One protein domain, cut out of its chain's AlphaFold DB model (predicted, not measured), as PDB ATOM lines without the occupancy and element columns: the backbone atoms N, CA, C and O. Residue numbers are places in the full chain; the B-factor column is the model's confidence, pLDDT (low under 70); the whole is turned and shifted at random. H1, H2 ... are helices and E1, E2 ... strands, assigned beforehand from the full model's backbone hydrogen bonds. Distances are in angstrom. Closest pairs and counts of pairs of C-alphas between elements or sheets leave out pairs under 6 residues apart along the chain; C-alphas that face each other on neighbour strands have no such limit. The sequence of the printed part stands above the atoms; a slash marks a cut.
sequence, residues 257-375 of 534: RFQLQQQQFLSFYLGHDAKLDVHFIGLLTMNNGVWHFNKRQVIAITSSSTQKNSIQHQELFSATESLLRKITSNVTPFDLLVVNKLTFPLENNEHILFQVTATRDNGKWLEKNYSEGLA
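What this domain is: This is residues 257 to 375 of the 534 residues of an uncharacterized protein of Zooshikella ganghwensis (UniProt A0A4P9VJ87). One strongly twisted sheet of eight strands curls round a single helix, H1, with E2 and E3 on one side of the helix and the E7-E8 hairpin on another. Past the helix, the sheet runs on to a far end made by E1, E4 and the ends of E2 and E3 beside them. The printed part has 119 residues, with eight named strands and one named helix in the order E1 E2 E3 E4 E5 H1 E6 E7 E8; the class is mostly strand. The sheet is mixed and branched at E3, with E5 and E6 its one parallel pair. The whole is compact, with a radius of gyration of the C-alphas of 13.7 A, and rounded, spanning 40 by 33 by 26 A.

Where its parts are: E1, residues 257 to 260, begins at C-alpha 257 at (-27.555, -31.394, -49.078). E2, residues 263 to 273, is 28.9 A long, and E3, residues 278 to 287, 29.1 A. E4 is residues 290 to 292 and E5 residues 298 to 302. H1, residues 313 to 325, is 18.0 A long and begins at C-alpha 313 at (-10.040, -45.458, -32.139). E6, residues 334 to 339, is 16.2 A long, and E7, residues 352 to 361, 26.6 A. E8, residues 364 to 372, is 21.5 A long, bends by 74 degrees at residue 369 and ends at C-alpha 372 at (-21.977, -44.435, -27.669).

How they stand to each other: E1 to E4 form a meander, each strand the antiparallel neighbour of the one before. Within hydrogen-bond range are N 258 and O 265 across E1 and E2, at 3.1 A, and N 268 and O 282 across E2 and E3, at 3.0 A. E4 and E5 lie on the same side of E3: N 285 and O 292 are 2.8 A apart, and N 281 and O 299 are 2.8 A apart. E5, H1 and E6 form a strand-helix-strand unit, two parallel neighbour strands with a helix between, its crossover right-handed; N 300 and O 337 are 2.8 A apart. E6, E7 and E8 form a second meander, with N 336 and O 356 at 2.8 A and N 359 and O 366 at 2.9 A. H1 is on the sheet; its closest C-alphas to E2 are those of Leu 323 and Leu 270, 6.3 A apart, and to E8 those of Gln 314 and Trp 365, 6.6 A. Every O i to N i+4 pair in H1 is within hydrogen-bond range.

The domain as a whole: The two C-alphas farthest apart, those of Asn 288 and Thr 306, are 41.0 A apart. The printed part has no cut. The link from E6 to E7, residues 340 to 351, is long. The mean pLDDT of the printed part is 81.8; residues 304 to 311, 345 to 350, 369 and 371 to 375 are under 70.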
ATOM      1  N   ARG A 257     -27.122 -32.668 -49.662       91.62
ATOM      2  CA  ARG A 257     -27.555 -31.394 -49.078       91.62
ATOM      3  C   ARG A 257     -28.705 -31.635 -48.117       91.62
ATOM      4  O   ARG A 257     -29.705 -32.243 -48.488       91.62
ATOM      5  N   PHE A 258     -28.575 -31.141 -46.894       87.44
ATOM      6  CA  PHE A 258     -29.607 -31.275 -45.867       87.44
ATOM      7  C   PHE A 258     -29.559 -30.112 -44.871       87.44
ATOM      8  O   PHE A 258     -28.641 -29.287 -44.905       87.44
ATOM      9  N   GLN A 259     -30.562 -30.037 -44.000       84.06
ATOM     10  CA  GLN A 259     -30.638 -29.076 -42.903       84.06
ATOM     11  C   GLN A 259     -30.934 -29.811 -41.596       84.06
ATOM     12  O   GLN A 259     -31.777 -30.703 -41.567       84.06
ATOM     13  N   LEU A 260     -30.242 -29.410 -40.530       76.62
ATOM     14  CA  LEU A 260     -30.391 -29.916 -39.165       76.62
ATOM     15  C   LEU A 260     -30.538 -28.721 -38.236       76.62
ATOM     16  O   LEU A 260     -29.678 -27.850 -38.287       76.62
ATOM     17  N   GLN A 261     -31.590 -28.642 -37.417       75.69
ATOM     18  CA  GLN A 261     -31.743 -27.553 -36.430       75.69
ATOM     19  C   GLN A 261     -31.426 -26.143 -36.992       75.69
ATOM     20  O   GLN A 261     -30.709 -25.358 -36.383       75.69
ATOM     21  N   GLN A 262     -31.937 -25.834 -38.193       76.56
ATOM     22  CA  GLN A 262     -31.686 -24.589 -38.956       76.56
ATOM     23  C   GLN A 262     -30.273 -24.416 -39.551       76.56
ATOM     24  O   GLN A 262     -30.067 -23.539 -40.389       76.56
ATOM     25  N   GLN A 263     -29.319 -25.282 -39.224       82.69
ATOM     26  CA  GLN A 263     -27.996 -25.309 -39.833       82.69
ATOM     27  C   GLN A 263     -28.016 -26.072 -41.166       82.69
ATOM     28  O   GLN A 263     -28.549 -27.175 -41.273       82.69
ATOM     29  N   GLN A 264     -27.433 -25.473 -42.205       88.19
ATOM     30  CA  GLN A 264     -27.314 -26.072 -43.537       88.19
ATOM     31  C   GLN A 264     -26.039 -26.904 -43.643       88.19
ATOM     32  O   GLN A 264     -24.965 -26.421 -43.279       88.19
ATOM     33  N   PHE A 265     -26.157 -28.093 -44.233       90.56
ATOM     34  CA  PHE A 265     -25.050 -29.014 -44.446       90.56
ATOM     35  C   PHE A 265     -24.881 -29.393 -45.915       90.56
ATOM     36  O   PHE A 265     -25.856 -29.642 -46.633       90.56
ATOM     37  N   LEU A 266     -23.626 -29.468 -46.343       93.69
ATOM     38  CA  LEU A 266     -23.200 -30.026 -47.619       93.69
ATOM     39  C   LEU A 266     -22.153 -31.091 -47.316       93.69
ATOM     40  O   LEU A 266     -21.111 -30.795 -46.736       93.69
ATOM     41  N   SER A 267     -22.442 -32.332 -47.687       93.75
ATOM     42  CA  SER A 267     -21.525 -33.444 -47.458       93.75
ATOM     43  C   SER A 267     -20.676 -33.746 -48.684       93.75
ATOM     44  O   SER A 267     -21.135 -33.615 -49.823       93.75
ATOM     45  N   PHE A 268     -19.444 -34.186 -48.449       94.19
ATOM     46  CA  PHE A 268     -18.521 -34.597 -49.497       94.19
ATOM     47  C   PHE A 268     -17.747 -35.849 -49.098       94.19
ATOM     48  O   PHE A 268     -17.491 -36.086 -47.922       94.19
ATOM     49  N   TYR A 269     -17.369 -36.654 -50.080       94.00
ATOM     50  CA  TYR A 269     -16.576 -37.852 -49.856       94.00
ATOM     51  C   TYR A 269     -15.110 -37.488 -49.568       94.00
ATOM     52  O   TYR A 269     -14.482 -36.791 -50.371       94.00
ATOM     53  N   LEU A 270     -14.568 -37.949 -48.432       92.62
ATOM     54  CA  LEU A 270     -13.154 -37.764 -48.068       92.62
ATOM     55  C   LEU A 270     -12.271 -38.888 -48.603       92.62
ATOM     56  O   LEU A 270     -11.132 -38.633 -48.992       92.62
ATOM     57  N   GLY A 271     -12.768 -40.124 -48.584       92.12
ATOM     58  CA  GLY A 271     -11.991 -41.292 -48.978       92.12
ATOM     59  C   GLY A 271     -12.373 -42.556 -48.222       92.12
ATOM     60  O   GLY A 271     -13.356 -42.591 -47.484       92.12
ATOM     61  N   HIS A 272     -11.567 -43.589 -48.437       91.50
ATOM     62  CA  HIS A 272     -11.710 -44.919 -47.862       91.50
ATOM     63  C   HIS A 272     -10.376 -45.341 -47.250       91.50
ATOM     64  O   HIS A 272      -9.328 -45.114 -47.863       91.50
ATOM     65  N   ASP A 273     -10.423 -45.949 -46.069       90.25
ATOM     66  CA  ASP A 273      -9.294 -46.663 -45.483       90.25
ATOM     67  C   ASP A 273      -9.517 -48.168 -45.644       90.25
ATOM     68  O   ASP A 273     -10.393 -48.745 -45.002       90.25
ATOM     69  N   ALA A 274      -8.717 -48.796 -46.509       86.94
ATOM     70  CA  ALA A 274      -8.857 -50.211 -46.841       86.94
ATOM     71  C   ALA A 274      -8.442 -51.156 -45.709       86.94
ATOM     72  O   ALA A 274      -8.893 -52.297 -45.685       86.94
ATOM     73  N   LYS A 275      -7.588 -50.707 -44.779       85.50
ATOM     74  CA  LYS A 275      -7.184 -51.525 -43.630       85.50
ATOM     75  C   LYS A 275      -8.336 -51.627 -42.636       85.50
ATOM     76  O   LYS A 275      -8.556 -52.685 -42.055       85.50
ATOM     77  N   LEU A 276      -9.039 -50.516 -42.433       84.31
ATOM     78  CA  LEU A 276     -10.153 -50.432 -41.496       84.31
ATOM     79  C   LEU A 276     -11.505 -50.807 -42.121       84.31
ATOM     80  O   LEU A 276     -12.451 -51.011 -41.364       84.31
ATOM     81  N   ASP A 277     -11.592 -50.893 -43.455       85.88
ATOM     82  CA  ASP A 277     -12.844 -51.008 -44.224       85.88
ATOM     83  C   ASP A 277     -13.838 -49.892 -43.854       85.88
ATOM     84  O   ASP A 277     -14.996 -50.120 -43.499       85.88
ATOM     85  N   VAL A 278     -13.342 -48.646 -43.852       89.12
ATOM     86  CA  VAL A 278     -14.120 -47.470 -43.436       89.12
ATOM     87  C   VAL A 278     -14.162 -46.422 -44.533       89.12
ATOM     88  O   VAL A 278     -13.129 -45.967 -45.030       89.12
ATOM     89  N   HIS A 279     -15.371 -45.970 -44.857       91.75
ATOM     90  CA  HIS A 279     -15.603 -44.818 -45.724       91.75
ATOM     91  C   HIS A 279     -15.805 -43.545 -44.905       91.75
ATOM     92  O   HIS A 279     -16.539 -43.540 -43.921       91.75
ATOM     93  N   PHE A 280     -15.209 -42.441 -45.348       93.38
ATOM     94  CA  PHE A 280     -15.251 -41.160 -44.647       93.38
ATOM     95  C   PHE A 280     -15.986 -40.099 -45.465       93.38
ATOM     96  O   PHE A 280     -15.710 -39.887 -46.651       93.38
ATOM     97  N   ILE A 281     -16.899 -39.387 -44.809       94.38
ATOM     98  CA  ILE A 281     -17.687 -38.286 -45.369       94.38
ATOM     99  C   ILE A 281     -17.493 -37.046 -44.505       94.38
ATOM    100  O   ILE A 281     -17.574 -37.111 -43.288       94.38
ATOM    101  N   GLY A 282     -17.260 -35.900 -45.125       94.69
ATOM    102  CA  GLY A 282     -17.044 -34.630 -44.445       94.69
ATOM    103  C   GLY A 282     -18.287 -33.787 -44.538       94.69
ATOM    104  O   GLY A 282     -18.976 -33.811 -45.558       94.69
ATOM    105  N   LEU A 283     -18.561 -33.032 -43.485       93.50
ATOM    106  CA  LEU A 283     -19.705 -32.143 -43.412       93.50
ATOM    107  C   LEU A 283     -19.239 -30.692 -43.431       93.50
ATOM    108  O   LEU A 283     -18.595 -30.206 -42.505       93.50
ATOM    109  N   LEU A 284     -19.597 -29.987 -44.498       94.69
ATOM    110  CA  LEU A 284     -19.483 -28.541 -44.563       94.69
ATOM    111  C   LEU A 284     -20.739 -27.914 -43.985       94.69
ATOM    112  O   LEU A 284     -21.850 -28.393 -44.207       94.69
ATOM    113  N   THR A 285     -20.551 -26.787 -43.318       92.00
ATOM    114  CA  THR A 285     -21.619 -25.963 -42.765       92.00
ATOM    115  C   THR A 285     -21.610 -24.610 -43.445       92.00
ATOM    116  O   THR A 285     -20.538 -24.051 -43.692       92.00
ATOM    117  N   MET A 286     -22.784 -24.067 -43.736       88.06
ATOM    118  CA  MET A 286     -22.867 -22.751 -44.355       88.06
ATOM    119  C   MET A 286     -22.761 -21.641 -43.306       88.06
ATOM    120  O   MET A 286     -23.504 -21.642 -42.327       88.06
ATOM    121  N   ASN A 287     -21.886 -20.665 -43.544       83.50
ATOM    122  CA  ASN A 287     -21.814 -19.414 -42.791       83.50
ATOM    123  C   ASN A 287     -21.694 -18.245 -43.779       83.50
ATOM    124  O   ASN A 287     -20.897 -18.305 -44.710       83.50
ATOM    125  N   ASN A 288     -22.524 -17.209 -43.637       80.12
ATOM    126  CA  ASN A 288     -22.558 -16.035 -44.527       80.12
ATOM    127  C   ASN A 288     -22.662 -16.360 -46.039       80.12
ATOM    128  O   ASN A 288     -22.313 -15.565 -46.916       80.12
ATOM    129  N   GLY A 289     -23.219 -17.529 -46.368       81.19
ATOM    130  CA  GLY A 289     -23.345 -18.029 -47.737       81.19
ATOM    131  C   GLY A 289     -22.045 -18.548 -48.351       81.19
ATOM    132  O   GLY A 289     -21.967 -18.615 -49.572       81.19
ATOM    133  N   VAL A 290     -21.057 -18.898 -47.527       88.75
ATOM    134  CA  VAL A 290     -19.862 -19.666 -47.891       88.75
ATOM    135  C   VAL A 290     -19.883 -20.980 -47.107       88.75
ATOM    136  O   VAL A 290     -20.348 -21.038 -45.967       88.75
ATOM    137  N   TRP A 291     -19.428 -22.062 -47.729       93.25
ATOM    138  CA  TRP A 291     -19.325 -23.371 -47.095       93.25
ATOM    139  C   TRP A 291     -17.981 -23.531 -46.394       93.25
ATOM    140  O   TRP A 291     -16.926 -23.491 -47.027       93.25
ATOM    141  N   HIS A 292     -18.037 -23.763 -45.086       92.56
ATOM    142  CA  HIS A 292     -16.874 -23.926 -44.222       92.56
ATOM    143  C   HIS A 292     -16.842 -25.317 -43.612       92.56
ATOM    144  O   HIS A 292     -17.884 -25.895 -43.298       92.56
ATOM    145  N   PHE A 293     -15.640 -25.823 -43.352       93.00
ATOM    146  CA  PHE A 293     -15.456 -27.094 -42.664       93.00
ATOM    147  C   PHE A 293     -15.301 -26.890 -41.148       93.00
ATOM    148  O   PHE A 293     -14.267 -27.191 -40.545       93.00
ATOM    149  N   ASN A 294     -16.329 -26.308 -40.529       81.06
ATOM    150  CA  ASN A 294     -16.311 -25.956 -39.110       81.06
ATOM    151  C   ASN A 294     -16.244 -27.209 -38.233       81.06
ATOM    152  O   ASN A 294     -16.938 -28.189 -38.492       81.06
ATOM    153  N   LYS A 295     -15.387 -27.176 -37.203       78.62
ATOM    154  CA  LYS A 295     -15.099 -28.313 -36.302       78.62
ATOM    155  C   LYS A 295     -14.674 -29.615 -37.010       78.62
ATOM    156  O   LYS A 295     -14.590 -30.647 -36.360       78.62
ATOM    157  N   ARG A 296     -14.403 -29.566 -38.324       89.62
ATOM    158  CA  ARG A 296     -14.019 -30.707 -39.174       89.62
ATOM    159  C   ARG A 296     -14.877 -31.945 -38.910       89.62
ATOM    160  O   ARG A 296     -14.360 -33.007 -38.594       89.62
ATOM    161  N   GLN A 297     -16.191 -31.782 -38.998       91.56
ATOM    162  CA  GLN A 297     -17.147 -32.857 -38.739       91.56
ATOM    163  C   GLN A 297     -17.053 -33.965 -39.800       91.56
ATOM    164  O   GLN A 297     -17.359 -33.745 -40.973       91.56
ATOM    165  N   VAL A 298     -16.650 -35.161 -39.387       94.12
ATOM    166  CA  VAL A 298     -16.485 -36.336 -40.247       94.12
ATOM    167  C   VAL A 298     -17.452 -37.435 -39.814       94.12
ATOM    168  O   VAL A 298     -17.640 -37.685 -38.629       94.12
ATOM    169  N   ILE A 299     -18.052 -38.112 -40.786       91.56
ATOM    170  CA  ILE A 299     -18.804 -39.349 -40.606       91.56
ATOM    171  C   ILE A 299     -17.940 -40.498 -41.117       91.56
ATOM    172  O   ILE A 299     -17.532 -40.481 -42.278       91.56
ATOM    173  N   ALA A 300     -17.688 -41.491 -40.273       92.06
ATOM    174  CA  ALA A 300     -17.085 -42.762 -40.647       92.06
ATOM    175  C   ALA A 300     -18.181 -43.825 -40.778       92.06
ATOM    176  O   ALA A 300     -18.984 -44.012 -39.865       92.06
ATOM    177  N   ILE A 301     -18.222 -44.510 -41.916       89.25
ATOM    178  CA  ILE A 301     -19.181 -45.573 -42.215       89.25
ATOM    179  C   ILE A 301     -18.414 -46.886 -42.237       89.25
ATOM    180  O   ILE A 301     -17.478 -47.026 -43.023       89.25
ATOM    181  N   THR A 302     -18.816 -47.827 -41.389       86.06
ATOM    182  CA  THR A 302     -18.144 -49.121 -41.221       86.06
ATOM    183  C   THR A 302     -19.148 -50.265 -41.286       86.06
ATOM    184  O   THR A 302     -20.228 -50.191 -40.705       86.06
ATOM    185  N   SER A 303     -18.803 -51.342 -41.986       73.62
ATOM    186  CA  SER A 303     -19.598 -52.576 -41.989       73.62
ATOM    187  C   SER A 303     -19.378 -53.401 -40.707       73.62
ATOM    188  O   SER A 303     -20.200 -54.249 -40.344       73.62
ATOM    189  N   SER A 304     -18.281 -53.128 -39.991       65.44
ATOM    190  CA  SER A 304     -17.802 -53.919 -38.865       65.44
ATOM    191  C   SER A 304     -18.425 -53.476 -37.540       65.44
ATOM    192  O   SER A 304     -18.175 -52.387 -37.026       65.44
ATOM    193  N   SER A 305     -19.215 -54.363 -36.936       56.84
ATOM    194  CA  SER A 305     -19.816 -54.167 -35.608       56.84
ATOM    195  C   SER A 305     -18.818 -54.316 -34.447       56.84
ATOM    196  O   SER A 305     -19.173 -54.020 -33.303       56.84
ATOM    197  N   THR A 306     -17.579 -54.754 -34.715       49.62
ATOM    198  CA  THR A 306     -16.569 -55.104 -33.697       49.62
ATOM    199  C   THR A 306     -15.674 -53.938 -33.260       49.62
ATOM    200  O   THR A 306     -14.873 -54.110 -32.343       49.62
ATOM    201  N   GLN A 307     -15.868 -52.729 -33.807       53.41
ATOM    202  CA  GLN A 307     -15.092 -51.515 -33.487       53.41
ATOM    203  C   GLN A 307     -15.366 -50.861 -32.120       53.41
ATOM    204  O   GLN A 307     -15.107 -49.679 -31.923       53.41
ATOM    205  N   LYS A 308     -15.853 -51.638 -31.145       51.94
ATOM    206  CA  LYS A 308     -16.197 -51.171 -29.791       51.94
ATOM    207  C   LYS A 308     -15.021 -51.149 -28.803       51.94
ATOM    208  O   LYS A 308     -15.150 -50.556 -27.740       51.94
ATOM    209  N   ASN A 309     -13.880 -51.767 -29.123       50.75
ATOM    210  CA  ASN A 309     -12.726 -51.809 -28.217       50.75
ATOM    211  C   ASN A 309     -11.714 -50.697 -28.544       50.75
ATOM    212  O   ASN A 309     -11.281 -50.539 -29.686       50.75
ATOM    213  N   SER A 310     -11.294 -49.965 -27.510       48.12
ATOM    214  CA  SER A 310     -10.461 -48.744 -27.514       48.12
ATOM    215  C   SER A 310      -9.139 -48.790 -28.302       48.12
ATOM    216  O   SER A 310      -8.523 -47.748 -28.527       48.12
ATOM    217  N   ILE A 311      -8.703 -49.958 -28.783       45.44
ATOM    218  CA  ILE A 311      -7.510 -50.112 -29.630       45.44
ATOM    219  C   ILE A 311      -7.786 -49.782 -31.117       45.44
ATOM    220  O   ILE A 311      -6.844 -49.556 -31.867       45.44
ATOM    221  N   GLN A 312      -9.040 -49.603 -31.554       70.81
ATOM    222  CA  GLN A 312      -9.346 -49.181 -32.938       70.81
ATOM    223  C   GLN A 312      -9.592 -47.671 -33.116       70.81
ATOM    224  O   GLN A 312      -9.493 -47.163 -34.233       70.81
ATOM    225  N   HIS A 313      -9.819 -46.909 -32.039       80.25
ATOM    226  CA  HIS A 313     -10.040 -45.458 -32.139       80.25
ATOM    227  C   HIS A 313      -8.793 -44.697 -32.603       80.25
ATOM    228  O   HIS A 313      -8.889 -43.806 -33.440       80.25
ATOM    229  N   GLN A 314      -7.603 -45.071 -32.122       84.88
ATOM    230  CA  GLN A 314      -6.350 -44.399 -32.491       84.88
ATOM    231  C   GLN A 314      -6.032 -44.560 -33.984       84.88
ATOM    232  O   GLN A 314      -5.639 -43.593 -34.644       84.88
ATOM    233  N   GLU A 315      -6.236 -45.761 -34.532       87.88
ATOM    234  CA  GLU A 315      -6.066 -46.020 -35.965       87.88
ATOM    235  C   GLU A 315      -7.099 -45.236 -36.776       87.88
ATOM    236  O   GLU A 315      -6.738 -44.567 -37.744       87.88
ATOM    237  N   LEU A 316      -8.358 -45.224 -36.327       89.25
ATOM    238  CA  LEU A 316      -9.433 -44.473 -36.969       89.25
ATOM    239  C   LEU A 316      -9.174 -42.958 -36.969       89.25
ATOM    240  O   LEU A 316      -9.387 -42.289 -37.984       89.25
ATOM    241  N   PHE A 317      -8.673 -42.400 -35.865       91.94
ATOM    242  CA  PHE A 317      -8.310 -40.986 -35.782       91.94
ATOM    243  C   PHE A 317      -7.124 -40.649 -36.677       91.94
ATOM    244  O   PHE A 317      -7.129 -39.614 -37.339       91.94
ATOM    245  N   SER A 318      -6.139 -41.541 -36.748       91.69
ATOM    246  CA  SER A 318      -4.973 -41.383 -37.622       91.69
ATOM    247  C   SER A 318      -5.370 -41.441 -39.100       91.69
ATOM    248  O   SER A 318      -4.931 -40.599 -39.888       91.69
ATOM    249  N   ALA A 319      -6.260 -42.365 -39.475       93.25
ATOM    250  CA  ALA A 319      -6.829 -42.449 -40.818       93.25
ATOM    251  C   ALA A 319      -7.628 -41.182 -41.166       93.25
ATOM    252  O   ALA A 319      -7.416 -40.570 -42.218       93.25
ATOM    253  N   THR A 320      -8.477 -40.724 -40.239       94.31
ATOM    254  CA  THR A 320      -9.253 -39.485 -40.387       94.31
ATOM    255  C   THR A 320      -8.334 -38.279 -40.571       94.31
ATOM    256  O   THR A 320      -8.530 -37.490 -41.494       94.31
ATOM    257  N   GLU A 321      -7.286 -38.150 -39.751       94.25
ATOM    258  CA  GLU A 321      -6.301 -37.076 -39.871       94.25
ATOM    259  C   GLU A 321      -5.597 -37.103 -41.230       94.25
ATOM    260  O   GLU A 321      -5.503 -36.066 -41.887       94.25
ATOM    261  N   SER A 322      -5.133 -38.273 -41.670       93.81
ATOM    262  CA  SER A 322      -4.465 -38.443 -42.964       93.81
ATOM    263  C   SER A 322      -5.337 -37.955 -44.126       93.81
ATOM    264  O   SER A 322      -4.863 -37.245 -45.018       93.81
ATOM    265  N   LEU A 323      -6.638 -38.259 -44.091       94.00
ATOM    266  CA  LEU A 323      -7.595 -37.774 -45.086       94.00
ATOM    267  C   LEU A 323      -7.858 -36.268 -44.947       94.00
ATOM    268  O   LEU A 323      -7.840 -35.553 -45.950       94.00
ATOM    269  N   LEU A 324      -8.038 -35.761 -43.725       93.56
ATOM    270  CA  LEU A 324      -8.268 -34.337 -43.469       93.56
ATOM    271  C   LEU A 324      -7.090 -33.461 -43.917       93.56
ATOM    272  O   LEU A 324      -7.327 -32.387 -44.471       93.56
ATOM    273  N   ARG A 325      -5.841 -33.932 -43.783       93.44
ATOM    274  CA  ARG A 325      -4.634 -33.219 -44.252       93.44
ATOM    275  C   ARG A 325      -4.625 -32.952 -45.756       93.44
ATOM    276  O   ARG A 325      -3.987 -32.003 -46.200       93.44
ATOM    277  N   LYS A 326      -5.352 -33.748 -46.549       91.56
ATOM    278  CA  LYS A 326      -5.512 -33.512 -47.996       91.56
ATOM    279  C   LYS A 326      -6.425 -32.318 -48.290       91.56
ATOM    280  O   LYS A 326      -6.329 -31.719 -49.365       91.56
ATOM    281  N   ILE A 327      -7.307 -31.989 -47.344       92.25
ATOM    282  CA  ILE A 327      -8.346 -30.964 -47.471       92.25
ATOM    283  C   ILE A 327      -7.939 -29.658 -46.786       92.25
ATOM    284  O   ILE A 327      -8.191 -28.589 -47.338       92.25
ATOM    285  N   THR A 328      -7.332 -29.725 -45.601       91.38
ATOM    286  CA  THR A 328      -6.970 -28.553 -44.794       91.38
ATOM    287  C   THR A 328      -5.683 -28.788 -44.004       91.38
ATOM    288  O   THR A 328      -5.384 -29.907 -43.589       91.38
ATOM    289  N   SER A 329      -4.919 -27.720 -43.770       87.00
ATOM    290  CA  SER A 329      -3.714 -27.753 -42.933       87.00
ATOM    291  C   SER A 329      -4.033 -27.839 -41.436       87.00
ATOM    292  O   SER A 329      -3.239 -28.390 -40.673       87.00
ATOM    293  N   ASN A 330      -5.195 -27.330 -41.009       86.50
ATOM    294  CA  ASN A 330      -5.627 -27.351 -39.615       86.50
ATOM    295  C   ASN A 330      -6.595 -28.511 -39.370       86.50
ATOM    296  O   ASN A 330      -7.779 -28.415 -39.683       86.50
ATOM    297  N   VAL A 331      -6.088 -29.598 -38.789       86.69
ATOM    298  CA  VAL A 331      -6.850 -30.843 -38.631       86.69
ATOM    299  C   VAL A 331      -7.474 -30.993 -37.244       86.69
ATOM    300  O   VAL A 331      -8.563 -31.538 -37.128       86.69
ATOM    301  N   THR A 332      -6.870 -30.440 -36.191       84.12
ATOM    302  CA  THR A 332      -7.299 -30.663 -34.796       84.12
ATOM    303  C   THR A 332      -7.898 -29.417 -34.132       84.12
ATOM    304  O   THR A 332      -7.348 -28.327 -34.319       84.12
ATOM    305  N   PRO A 333      -8.979 -29.534 -33.337       91.19
ATOM    306  CA  PRO A 333      -9.790 -30.739 -33.119       91.19
ATOM    307  C   PRO A 333     -10.643 -31.100 -34.340       91.19
ATOM    308  O   PRO A 333     -10.908 -30.233 -35.176       91.19
ATOM    309  N   PHE A 334     -11.103 -32.350 -34.402       91.19
ATOM    310  CA  PHE A 334     -12.168 -32.767 -35.315       91.19
ATOM    311  C   PHE A 334     -13.244 -33.576 -34.586       91.19
ATOM    312  O   PHE A 334     -12.947 -34.300 -33.636       91.19
ATOM    313  N   ASP A 335     -14.486 -33.447 -35.041       89.69
ATOM    314  CA  ASP A 335     -15.609 -34.258 -34.566       89.69
ATOM    315  C   ASP A 335     -15.788 -35.468 -35.487       89.69
ATOM    316  O   ASP A 335     -15.851 -35.317 -36.707       89.69
ATOM    317  N   LEU A 336     -15.896 -36.664 -34.914       90.75
ATOM    318  CA  LEU A 336     -16.093 -37.916 -35.635       90.75
ATOM    319  C   LEU A 336     -17.389 -38.590 -35.184       90.75
ATOM    320  O   LEU A 336     -17.577 -38.860 -34.000       90.75
ATOM    321  N   LEU A 337     -18.265 -38.883 -36.142       88.50
ATOM    322  CA  LEU A 337     -19.474 -39.680 -35.969       88.50
ATOM    323  C   LEU A 337     -19.289 -41.016 -36.686       88.50
ATOM    324  O   LEU A 337     -19.129 -41.043 -37.902       88.50
ATOM    325  N   VAL A 338     -19.336 -42.124 -35.961       87.62
ATOM    326  CA  VAL A 338     -19.190 -43.459 -36.544       87.62
ATOM    327  C   VAL A 338     -20.553 -44.119 -36.648       87.62
ATOM    328  O   VAL A 338     -21.291 -44.194 -35.665       87.62
ATOM    329  N   VAL A 339     -20.892 -44.598 -37.842       85.06
ATOM    330  CA  VAL A 339     -22.172 -45.242 -38.142       85.06
ATOM    331  C   VAL A 339     -21.957 -46.568 -38.864       85.06
ATOM    332  O   VAL A 339     -21.030 -46.700 -39.659       85.06
ATOM    333  N   ASN A 340     -22.844 -47.540 -38.646       80.56
ATOM    334  CA  ASN A 340     -22.847 -48.771 -39.446       80.56
ATOM    335  C   ASN A 340     -23.662 -48.654 -40.743       80.56
ATOM    336  O   ASN A 340     -23.550 -49.478 -41.647       80.56
ATOM    337  N   LYS A 341     -24.481 -47.605 -40.849       82.25
ATOM    338  CA  LYS A 341     -25.262 -47.284 -42.038       82.25
ATOM    339  C   LYS A 341     -25.543 -45.790 -42.098       82.25
ATOM    340  O   LYS A 341     -25.988 -45.178 -41.124       82.25
ATOM    341  N   LEU A 342     -25.313 -45.208 -43.270       80.50
ATOM    342  CA  LEU A 342     -25.578 -43.799 -43.520       80.50
ATOM    343  C   LEU A 342     -27.058 -43.580 -43.853       80.50
ATOM    344  O   LEU A 342     -27.556 -44.087 -44.856       80.50
ATOM    345  N   THR A 343     -27.747 -42.789 -43.034       75.81
ATOM    346  CA  THR A 343     -29.115 -42.321 -43.300       75.81
ATOM    347  C   THR A 343     -29.219 -40.835 -42.977       75.81
ATOM    348  O   THR A 343     -28.729 -40.401 -41.935       75.81
ATOM    349  N   PHE A 344     -29.868 -40.060 -43.848       71.75
ATOM    350  CA  PHE A 344     -30.147 -38.638 -43.622       71.75
ATOM    351  C   PHE A 344     -31.651 -38.402 -43.401       71.75
ATOM    352  O   PHE A 344     -32.455 -39.073 -44.050       71.75
ATOM    353  N   PRO A 345     -32.045 -37.429 -42.552       64.00
ATOM    354  CA  PRO A 345     -31.193 -36.588 -41.699       64.00
ATOM    355  C   PRO A 345     -30.581 -37.366 -40.516       64.00
ATOM    356  O   PRO A 345     -31.120 -38.379 -40.084       64.00
ATOM    357  N   LEU A 346     -29.446 -36.891 -39.992       65.25
ATOM    358  CA  LEU A 346     -28.624 -37.607 -38.999       65.25
ATOM    359  C   LEU A 346     -29.194 -37.617 -37.563       65.25
ATOM    360  O   LEU A 346     -28.563 -38.195 -36.687       65.25
ATOM    361  N   GLU A 347     -30.348 -36.989 -37.300       56.59
ATOM    362  CA  GLU A 347     -30.817 -36.708 -35.926       56.59
ATOM    363  C   GLU A 347     -31.189 -37.964 -35.129       56.59
ATOM    364  O   GLU A 347     -31.064 -37.951 -33.924       56.59
ATOM    365  N   ASN A 348     -31.635 -39.061 -35.747       55.44
ATOM    366  CA  ASN A 348     -32.266 -40.168 -35.003       55.44
ATOM    367  C   ASN A 348     -31.810 -41.548 -35.477       55.44
ATOM    368  O   ASN A 348     -32.622 -42.429 -35.765       55.44
ATOM    369  N   ASN A 349     -30.503 -41.728 -35.635       58.91
ATOM    370  CA  ASN A 349     -30.003 -42.905 -36.317       58.91
ATOM    371  C   ASN A 349     -29.625 -44.035 -35.334       58.91
ATOM    372  O   ASN A 349     -28.593 -43.974 -34.668       58.91
ATOM    373  N   GLU A 350     -30.437 -45.103 -35.295       62.84
ATOM    374  CA  GLU A 350     -30.138 -46.380 -34.607       62.84
ATOM    375  C   GLU A 350     -28.811 -47.010 -35.081       62.84
ATOM    376  O   GLU A 350     -28.267 -47.904 -34.437       62.84
ATOM    377  N   HIS A 351     -28.280 -46.525 -36.205       74.44
ATOM    378  CA  HIS A 351     -27.025 -46.948 -36.809       74.44
ATOM    379  C   HIS A 351     -25.792 -46.209 -36.275       74.44
ATOM    380  O   HIS A 351     -24.685 -46.526 -36.709       74.44
ATOM    381  N   ILE A 352     -25.940 -45.237 -35.365       78.75
ATOM    382  CA  ILE A 352     -24.789 -44.600 -34.708       78.75
ATOM    383  C   ILE A 352     -24.132 -45.618 -33.779       78.75
ATOM    384  O   ILE A 352     -24.785 -46.204 -32.915       78.75
ATOM    385  N   LEU A 353     -22.829 -45.810 -33.963       79.81
ATOM    386  CA  LEU A 353     -21.991 -46.636 -33.103       79.81
ATOM    387  C   LEU A 353     -21.409 -45.788 -31.975       79.81
ATOM    388  O   LEU A 353     -21.587 -46.121 -30.808       79.81
ATOM    389  N   PHE A 354     -20.779 -44.662 -32.310       82.38
ATOM    390  CA  PHE A 354     -20.337 -43.662 -31.340       82.38
ATOM    391  C   PHE A 354     -20.074 -42.305 -31.999       82.38
ATOM    392  O   PHE A 354     -19.953 -42.192 -33.219       82.38
ATOM    393  N   GLN A 355     -19.956 -41.271 -31.175       84.19
ATOM    394  CA  GLN A 355     -19.537 -39.929 -31.551       84.19
ATOM    395  C   GLN A 355     -18.461 -39.441 -30.582       84.19
ATOM    396  O   GLN A 355     -18.576 -39.649 -29.375       84.19
ATOM    397  N   VAL A 356     -17.429 -38.779 -31.100       87.19
ATOM    398  CA  VAL A 356     -16.294 -38.292 -30.307       87.19
ATOM    399  C   VAL A 356     -15.679 -37.040 -30.922       87.19
ATOM    400  O   VAL A 356     -15.630 -36.894 -32.140       87.19
ATOM    401  N   THR A 357     -15.167 -36.142 -30.087       89.25
ATOM    402  CA  THR A 357     -14.268 -35.062 -30.503       89.25
ATOM    403  C   THR A 357     -12.828 -35.511 -30.264       89.25
ATOM    404  O   THR A 357     -12.409 -35.695 -29.120       89.25
ATOM    405  N   ALA A 358     -12.049 -35.665 -31.331       90.56
ATOM    406  CA  ALA A 358     -10.643 -36.035 -31.251       90.56
ATOM    407  C   ALA A 358      -9.757 -34.784 -31.141       90.56
ATOM    408  O   ALA A 358      -9.828 -33.848 -31.946       90.56
ATOM    409  N   THR A 359      -8.889 -34.774 -30.131       91.31
ATOM    410  CA  THR A 359      -7.870 -33.739 -29.896       91.31
ATOM    411  C   THR A 359      -6.489 -34.367 -29.858       91.31
ATOM    412  O   THR A 359      -6.364 -35.555 -29.586       91.31
ATOM    413  N   ARG A 360      -5.442 -33.583 -30.125       86.62
ATOM    414  CA  ARG A 360      -4.062 -34.069 -30.067       86.62
ATOM    415  C   ARG A 360      -3.316 -33.374 -28.941       86.62
ATOM    416  O   ARG A 360      -3.327 -32.147 -28.880       86.62
ATOM    417  N   ASP A 361      -2.681 -34.164 -28.089       85.69
ATOM    418  CA  ASP A 361      -1.821 -33.691 -27.008       85.69
ATOM    419  C   ASP A 361      -0.553 -34.546 -26.970       85.69
ATOM    420  O   ASP A 361      -0.622 -35.776 -27.013       85.69
ATOM    421  N   ASN A 362       0.611 -33.896 -26.980       83.94
ATOM    422  CA  ASN A 362       1.925 -34.550 -27.018       83.94
ATOM    423  C   ASN A 362       2.028 -35.690 -28.055       83.94
ATOM    424  O   ASN A 362       2.563 -36.766 -27.795       83.94
ATOM    425  N   GLY A 363       1.461 -35.464 -29.245       82.19
ATOM    426  CA  GLY A 363       1.486 -36.414 -30.357       82.19
ATOM    427  C   GLY A 363       0.457 -37.548 -30.284       82.19
ATOM    428  O   GLY A 363       0.248 -38.195 -31.311       82.19
ATOM    429  N   LYS A 364      -0.230 -37.741 -29.150       85.25
ATOM    430  CA  LYS A 364      -1.254 -38.777 -28.937       85.25
ATOM    431  C   LYS A 364      -2.667 -38.219 -29.109       85.25
ATOM    432  O   LYS A 364      -2.909 -37.039 -28.841       85.25
ATOM    433  N   TRP A 365      -3.606 -39.062 -29.544       86.62
ATOM    434  CA  TRP A 365      -5.014 -38.674 -29.596       86.62
ATOM    435  C   TRP A 365      -5.670 -38.792 -28.227       86.62
ATOM    436  O   TRP A 365      -5.580 -39.831 -27.573       86.62
ATOM    437  N   LEU A 366      -6.366 -37.728 -27.843       85.50
ATOM    438  CA  LEU A 366      -7.248 -37.656 -26.693       85.50
ATOM    439  C   LEU A 366      -8.697 -37.553 -27.167       85.50
ATOM    440  O   LEU A 366      -9.032 -36.723 -28.021       85.50
ATOM    441  N   GLU A 367      -9.552 -38.358 -26.552       84.88
ATOM    442  CA  GLU A 367     -10.988 -38.392 -26.801       84.88
ATOM    443  C   GLU A 367     -11.707 -37.431 -25.852       84.88
ATOM    444  O   GLU A 367     -11.537 -37.487 -24.634       84.88
ATOM    445  N   LYS A 368     -12.522 -36.534 -26.406       78.50
ATOM    446  CA  LYS A 368     -13.412 -35.646 -25.651       78.50
ATOM    447  C   LYS A 368     -14.845 -35.845 -26.122       78.50
ATOM    448  O   LYS A 368     -15.076 -36.133 -27.290       78.50
ATOM    449  N   ASN A 369     -15.811 -35.654 -25.224       66.25
ATOM    450  CA  ASN A 369     -17.245 -35.740 -25.534       66.25
ATOM    451  C   ASN A 369     -17.664 -37.073 -26.187       66.25
ATOM    452  O   ASN A 369     -18.505 -37.089 -27.083       66.25
ATOM    453  N   TYR A 370     -17.063 -38.183 -25.747       73.69
ATOM    454  CA  TYR A 370     -17.401 -39.519 -26.230       73.69
ATOM    455  C   TYR A 370     -18.838 -39.894 -25.844       73.69
ATOM    456  O   TYR A 370     -19.240 -39.773 -24.683       73.69
ATOM    457  N   SER A 371     -19.614 -40.361 -26.817       64.31
ATOM    458  CA  SER A 371     -20.953 -40.902 -26.599       64.31
ATOM    459  C   SER A 371     -21.195 -42.108 -27.500       64.31
ATOM    460  O   SER A 371     -21.026 -42.023 -28.709       64.31
ATOM    461  N   GLU A 372     -21.594 -43.235 -26.915       62.97
ATOM    462  CA  GLU A 372     -21.977 -44.435 -27.669       62.97
ATOM    463  C   GLU A 372     -23.421 -44.341 -28.165       62.97
ATOM    464  O   GLU A 372     -24.330 -43.925 -27.433       62.97
ATOM    465  N   GLY A 373     -23.621 -44.747 -29.418       49.25
ATOM    466  CA  GLY A 373     -24.922 -44.878 -30.051       49.25
ATOM    467  C   GLY A 373     -25.572 -46.237 -29.778       49.25
ATOM    468  O   GLY A 373     -24.943 -47.223 -29.400       49.25
ATOM    469  N   LEU A 374     -26.895 -46.262 -29.913       44.09
ATOM    470  CA  LEU A 374     -27.826 -47.247 -29.354       44.09
ATOM    471  C   LEU A 374     -27.814 -48.656 -29.976       44.09
ATOM    472  O   LEU A 374     -28.689 -49.455 -29.646       44.09
ATOM    473  N   ALA A 375     -26.842 -49.000 -30.822       39.66
ATOM    474  CA  ALA A 375     -26.853 -50.236 -31.611       39.66
ATOM    475  C   ALA A 375     -26.644 -51.548 -30.813       39.66
ATOM    476  O   ALA A 375     -26.545 -52.621 -31.402       39.66
TER     477      ALA A 375